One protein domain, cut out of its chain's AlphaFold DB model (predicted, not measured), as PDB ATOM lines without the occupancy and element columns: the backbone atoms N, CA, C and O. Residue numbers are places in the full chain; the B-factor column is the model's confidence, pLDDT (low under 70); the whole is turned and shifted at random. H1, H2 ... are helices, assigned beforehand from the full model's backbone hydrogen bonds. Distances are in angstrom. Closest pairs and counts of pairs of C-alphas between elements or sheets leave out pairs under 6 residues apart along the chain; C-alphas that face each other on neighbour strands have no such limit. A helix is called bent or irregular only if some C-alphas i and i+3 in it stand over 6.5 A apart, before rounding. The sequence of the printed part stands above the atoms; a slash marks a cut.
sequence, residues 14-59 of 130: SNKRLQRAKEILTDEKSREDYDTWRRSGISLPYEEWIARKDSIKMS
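Overview. This is residues 14 to 59 of the 130 residues of an uncharacterized protein of Ramazzottius varieornatus (UniProt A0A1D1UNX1). Three helices make an open zigzag with few contacts: H1 meets H2 at a corner as an L, and H3 packs by residues 46 to 50 on residues 33 to 37 of H2. The free parts of H1 and H3 stick out at opposite ends. The 46 printed residues, all helix in class with no named strand, run H1, H2, H3; the whole is elongated, 36 by 21 by 17 A, and only just compact, close to loose, with a radius of gyration of the C-alphas of 11.3 A.

Along the chain. Find C-alpha 15 at (-20.678, -10.106, 3.179); from there H1 runs 16.4 A to residue 26. H2, residues 28 to 40, covers 18.4 A. H3, residues 46 to 59, covers 17.6 A and ends at (-20.710, 10.782, 32.799); it is irregular, C-alphas 51 and 54 being 8.0 A apart.

Arrangement. H1 and H2 touch only at the corner, about perpendicular at 79 degrees; their closest C-alphas, of Leu 25 and Arg 31, are 5.4 A apart. H2 and H3 touch, only just about perpendicular at 72 degrees; look at C-alphas Trp 37 and Tyr 46, the closest, 6.8 A apart. H1 and H3 are apart. In H1 and H2 every O i to N i+4 pair is within hydrogen-bond range; in H3, 8 of 10.

Size, cuts and confidence. The printed part has no cut, and both links are tight. Look for pLDDT under 70 at residues 58 to 59.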
ATOM      1  N   SER A  14     -24.865  -7.833   3.577       83.44
ATOM      2  CA  SER A  14     -23.653  -7.736   2.776       83.44
ATOM      3  C   SER A  14     -22.556  -8.553   3.449       83.44
ATOM      4  O   SER A  14     -22.427  -8.542   4.673       83.44
ATOM      5  N   ASN A  15     -21.752  -9.260   2.655       83.19
ATOM      6  CA  ASN A  15     -20.678 -10.106   3.179       83.19
ATOM      7  C   ASN A  15     -19.747  -9.326   4.138       83.19
ATOM      8  O   ASN A  15     -19.377  -9.834   5.189       83.19
ATOM      9  N   LYS A  16     -19.520  -8.031   3.864       86.50
ATOM     10  CA  LYS A  16     -18.807  -7.098   4.754       86.50
ATOM     11  C   LYS A  16     -19.434  -6.973   6.155       86.50
ATOM     12  O   LYS A  16     -18.709  -6.920   7.139       86.50
ATOM     13  N   ARG A  17     -20.768  -6.930   6.267       85.88
ATOM     14  CA  ARG A  17     -21.472  -6.862   7.565       85.88
ATOM     15  C   ARG A  17     -21.353  -8.169   8.342       85.88
ATOM     16  O   ARG A  17     -21.173  -8.121   9.552       85.88
ATOM     17  N   LEU A  18     -21.428  -9.309   7.653       89.19
ATOM     18  CA  LEU A  18     -21.251 -10.626   8.276       89.19
ATOM     19  C   LEU A  18     -19.833 -10.795   8.821       89.19
ATOM     20  O   LEU A  18     -19.659 -11.206   9.963       89.19
ATOM     21  N   GLN A  19     -18.837 -10.415   8.024       89.00
ATOM     22  CA  GLN A  19     -17.439 -10.463   8.431       89.00
ATOM     23  C   GLN A  19     -17.185  -9.584   9.662       89.00
ATOM     24  O   GLN A  19     -16.604 -10.038  10.643       89.00
ATOM     25  N   ARG A  20     -17.725  -8.363   9.660       88.44
ATOM     26  CA  ARG A  20     -17.633  -7.454  10.802       88.44
ATOM     27  C   ARG A  20     -18.289  -8.014  12.068       88.44
ATOM     28  O   ARG A  20     -17.720  -7.920  13.149       88.44
ATOM     29  N   ALA A  21     -19.489  -8.581  11.942       90.19
ATOM     30  CA  ALA A  21     -20.181  -9.185  13.078       90.19
ATOM     31  C   ALA A  21     -19.372 -10.349  13.659       90.19
ATOM     32  O   ALA A  21     -19.242 -10.458  14.872       90.19
ATOM     33  N   LYS A  22     -18.772 -11.178  12.799       91.56
ATOM     34  CA  LYS A  22     -17.882 -12.255  13.231       91.56
ATOM     35  C   LYS A  22     -16.709 -11.712  14.047       91.56
ATOM     36  O   LYS A  22     -16.449 -12.245  15.115       91.56
ATOM     37  N   GLU A  23     -16.022 -10.676  13.576       90.69
ATOM     38  CA  GLU A  23     -14.861 -10.099  14.272       90.69
ATOM     39  C   GLU A  23     -15.220  -9.616  15.685       90.69
ATOM     40  O   GLU A  23     -14.546  -9.989  16.639       90.69
ATOM     41  N   ILE A  24     -16.336  -8.892  15.826       89.44
ATOM     42  CA  ILE A  24     -16.830  -8.386  17.121       89.44
ATOM     43  C   ILE A  24     -17.289  -9.522  18.052       89.44
ATOM     44  O   ILE A  24     -17.212  -9.409  19.268       89.44
ATOM     45  N   LEU A  25     -17.807 -10.621  17.503       91.44
ATOM     46  CA  LEU A  25     -18.306 -11.740  18.310       91.44
ATOM     47  C   LEU A  25     -17.233 -12.793  18.619       91.44
ATOM     48  O   LEU A  25     -17.467 -13.649  19.467       91.44
ATOM     49  N   THR A  26     -16.092 -12.763  17.926       92.25
ATOM     50  CA  THR A  26     -15.003 -13.733  18.128       92.25
ATOM     51  C   THR A  26     -14.098 -13.334  19.293       92.25
ATOM     52  O   THR A  26     -13.604 -14.216  19.989       92.25
ATOM     53  N   ASP A  27     -13.873 -12.035  19.513       93.00
ATOM     54  CA  ASP A  27     -13.049 -11.545  20.623       93.00
ATOM     55  C   ASP A  27     -13.902 -11.227  21.861       93.00
ATOM     56  O   ASP A  27     -14.823 -10.408  21.809       93.00
ATOM     57  N   GLU A  28     -13.555 -11.852  22.989       92.19
ATOM     58  CA  GLU A  28     -14.284 -11.769  24.259       92.19
ATOM     59  C   GLU A  28     -14.382 -10.327  24.775       92.19
ATOM     60  O   GLU A  28     -15.443  -9.882  25.211       92.19
ATOM     61  N   LYS A  29     -13.298  -9.549  24.650       90.00
ATOM     62  CA  LYS A  29     -13.281  -8.150  25.095       90.00
ATOM     63  C   LYS A  29     -14.248  -7.295  24.276       90.00
ATOM     64  O   LYS A  29     -15.009  -6.500  24.827       90.00
ATOM     65  N   SER A  30     -14.220  -7.459  22.954       90.44
ATOM     66  CA  SER A  30     -15.111  -6.729  22.051       90.44
ATOM     67  C   SER A  30     -16.581  -7.139  22.207       90.44
ATOM     68  O   SER A  30     -17.475  -6.308  22.036       90.44
ATOM     69  N   ARG A  31     -16.830  -8.386  22.620       93.31
ATOM     70  CA  ARG A  31     -18.160  -8.892  22.948       93.31
ATOM     71  C   ARG A  31     -18.726  -8.250  24.214       93.31
ATOM     72  O   ARG A  31     -19.865  -7.793  24.191       93.31
ATOM     73  N   GLU A  32     -17.940  -8.151  25.284       93.56
ATOM     74  CA  GLU A  32     -18.371  -7.499  26.531       93.56
ATOM     75  C   GLU A  32     -18.739  -6.019  26.311       93.56
ATOM     76  O   GLU A  32     -19.760  -5.526  26.812       93.56
ATOM     77  N   ASP A  33     -17.925  -5.306  25.528       92.50
ATOM     78  CA  ASP A  33     -18.191  -3.926  25.122       92.50
ATOM     79  C   ASP A  33     -19.509  -3.832  24.319       92.50
ATOM     80  O   ASP A  33     -20.351  -2.975  24.607       92.50
ATOM     81  N   TYR A  34     -19.739  -4.744  23.366       93.31
ATOM     82  CA  TYR A  34     -20.982  -4.815  22.591       93.31
ATOM     83  C   TYR A  34     -22.212  -5.084  23.465       93.31
ATOM     84  O   TYR A  34     -23.228  -4.398  23.334       93.31
ATOM     85  N   ASP A  35     -22.123  -6.028  24.398       93.06
ATOM     86  CA  ASP A  35     -23.213  -6.355  25.320       93.06
ATOM     87  C   ASP A  35     -23.526  -5.183  26.258       93.06
ATOM     88  O   ASP A  35     -24.686  -4.902  26.568       93.06
ATOM     89  N   THR A  36     -22.504  -4.442  26.685       91.62
ATOM     90  CA  THR A  36     -22.674  -3.224  27.485       91.62
ATOM     91  C   THR A  36     -23.400  -2.136  26.699       91.62
ATOM     92  O   THR A  36     -24.371  -1.566  27.202       91.62
ATOM     93  N   TRP A  37     -23.007  -1.901  25.447       92.69
ATOM     94  CA  TRP A  37     -23.721  -0.996  24.549       92.69
ATOM     95  C   TRP A  37     -25.181  -1.433  24.341       92.69
ATOM     96  O   TRP A  37     -26.093  -0.626  24.518       92.69
ATOM     97  N   ARG A  38     -25.433  -2.722  24.074       92.44
ATOM     98  CA  ARG A  38     -26.790  -3.271  23.906       92.44
ATOM     99  C   ARG A  38     -27.662  -3.085  25.147       92.44
ATOM    100  O   ARG A  38     -28.832  -2.737  25.007       92.44
ATOM    101  N   ARG A  39     -27.108  -3.296  26.345       91.25
ATOM    102  CA  ARG A  39     -27.819  -3.110  27.624       91.25
ATOM    103  C   ARG A  39     -28.088  -1.645  27.951       91.25
ATOM    104  O   ARG A  39     -29.057  -1.356  28.640       91.25
ATOM    105  N   SER A  40     -27.250  -0.732  27.462       87.50
ATOM    106  CA  SER A  40     -27.384   0.699  27.746       87.50
ATOM    107  C   SER A  40     -28.622   1.345  27.109       87.50
ATOM    108  O   SER A  40     -29.051   2.398  27.567       87.50
ATOM    109  N   GLY A  41     -29.198   0.740  26.060       87.19
ATOM    110  CA  GLY A  41     -30.394   1.264  25.386       87.19
ATOM    111  C   GLY A  41     -30.191   2.611  24.678       87.19
ATOM    112  O   GLY A  41     -31.163   3.264  24.309       87.19
ATOM    113  N   ILE A  42     -28.942   3.048  24.493       85.94
ATOM    114  CA  ILE A  42     -28.610   4.338  23.884       85.94
ATOM    115  C   ILE A  42     -28.831   4.252  22.365       85.94
ATOM    116  O   ILE A  42     -28.391   3.304  21.719       85.94
ATOM    117  N   SER A  43     -29.441   5.280  21.763       89.00
ATOM    118  CA  SER A  43     -29.673   5.378  20.305       89.00
ATOM    119  C   SER A  43     -28.398   5.643  19.471       89.00
ATOM    120  O   SER A  43     -28.479   5.952  18.281       89.00
ATOM    121  N   LEU A  44     -27.220   5.558  20.086       89.38
ATOM    122  CA  LEU A  44     -25.925   5.830  19.467       89.38
ATOM    123  C   LEU A  44     -25.421   4.570  18.740       89.38
ATOM    124  O   LEU A  44     -25.493   3.491  19.331       89.38
ATOM    125  N   PRO A  45     -24.874   4.659  17.513       93.06
ATOM    126  CA  PRO A  45     -24.253   3.515  16.845       93.06
ATOM    127  C   PRO A  45     -23.097   2.920  17.661       93.06
ATOM    128  O   PRO A  45     -22.368   3.646  18.339       93.06
ATOM    129  N   TYR A  46     -22.891   1.604  17.557       90.94
ATOM    130  CA  TYR A  46     -21.853   0.890  18.311       90.94
ATOM    131  C   TYR A  46     -20.445   1.451  18.053       90.94
ATOM    132  O   TYR A  46     -19.635   1.574  18.967       90.94
ATOM    133  N   GLU A  47     -20.163   1.848  16.816       92.06
ATOM    134  CA  GLU A  47     -18.887   2.416  16.383       92.06
ATOM    135  C   GLU A  47     -18.582   3.769  17.022       92.06
ATOM    136  O   GLU A  47     -17.439   4.084  17.341       92.06
ATOM    137  N   GLU A  48     -19.611   4.584  17.202       92.81
ATOM    138  CA  GLU A  48     -19.471   5.884  17.842       92.81
ATOM    139  C   GLU A  48     -19.409   5.722  19.363       92.81
ATOM    140  O   GLU A  48     -18.653   6.421  20.042       92.81
ATOM    141  N   TRP A  49     -20.136   4.737  19.893       93.12
ATOM    142  CA  TRP A  49     -20.080   4.367  21.297       93.12
ATOM    143  C   TRP A  49     -18.701   3.845  21.698       93.12
ATOM    144  O   TRP A  49     -18.149   4.337  22.676       93.12
ATOM    145  N   ILE A  50     -18.093   2.922  20.939       92.69
ATOM    146  CA  ILE A  50     -16.772   2.368  21.279       92.69
ATOM    147  C   ILE A  50     -15.695   3.461  21.296       92.69
ATOM    148  O   ILE A  50     -14.824   3.443  22.161       92.69
ATOM    149  N   ALA A  51     -15.800   4.455  20.406       92.88
ATOM    150  CA  ALA A  51     -14.882   5.590  20.344       92.88
ATOM    151  C   ALA A  51     -14.996   6.536  21.554       92.88
ATOM    152  O   ALA A  51     -14.041   7.239  21.871       92.88
ATOM    153  N   ARG A  52     -16.152   6.571  22.234       89.50
ATOM    154  CA  ARG A  52     -16.428   7.472  23.374       89.50
ATOM    155  C   ARG A  52     -16.737   6.735  24.677       89.50
ATOM    156  O   ARG A  52     -17.116   7.374  25.660       89.50
ATOM    157  N   LYS A  53     -16.587   5.409  24.706       87.94
ATOM    158  CA  LYS A  53     -17.041   4.551  25.810       87.94
ATOM    159  C   LYS A  53     -16.451   4.967  27.153       87.94
ATOM    160  O   LYS A  53     -17.148   4.914  28.161       87.94
ATOM    161  N   ASP A  54     -15.204   5.431  27.155       85.69
ATOM    162  CA  ASP A  54     -14.514   5.855  28.372       85.69
ATOM    163  C   ASP A  54     -15.150   7.127  28.947       85.69
ATOM    164  O   ASP A  54     -15.422   7.199  30.140       85.69
ATOM    165  N   SER A  55     -15.517   8.086  28.091       83.81
ATOM    166  CA  SER A  55     -16.219   9.308  28.501       83.81
ATOM    167  C   SER A  55     -17.658   9.033  28.966       83.81
ATOM    168  O   SER A  55     -18.090   9.565  29.990       83.81
ATOM    169  N   ILE A  56     -18.387   8.149  28.272       77.44
ATOM    170  CA  ILE A  56     -19.773   7.788  28.625       77.44
ATOM    171  C   ILE A  56     -19.830   7.086  29.988       77.44
ATOM    172  O   ILE A  56     -20.671   7.437  30.816       77.44
ATOM    173  N   LYS A  57     -18.910   6.146  30.258       73.69
ATOM    174  CA  LYS A  57     -18.797   5.474  31.566       73.69
ATOM    175  C   LYS A  57     -18.587   6.471  32.700       73.69
ATOM    176  O   LYS A  57     -19.125   6.285  33.787       73.69
ATOM    177  N   MET A  58     -17.836   7.540  32.441       68.25
ATOM    178  CA  MET A  58     -17.587   8.562  33.447       68.25
ATOM    179  C   MET A  58     -18.768   9.499  33.667       68.25
ATOM    180  O   MET A  58     -18.884   9.984  34.775       68.25
ATOM    181  N   SER A  59     -19.656   9.750  32.699       63.94
ATOM    182  CA  SER A  59     -20.710  10.782  32.799       63.94
ATOM    183  C   SER A  59     -21.974  10.368  33.588       63.94
ATOM    184  O   SER A  59     -22.801  11.216  33.912       63.94
TER     185      SER A  59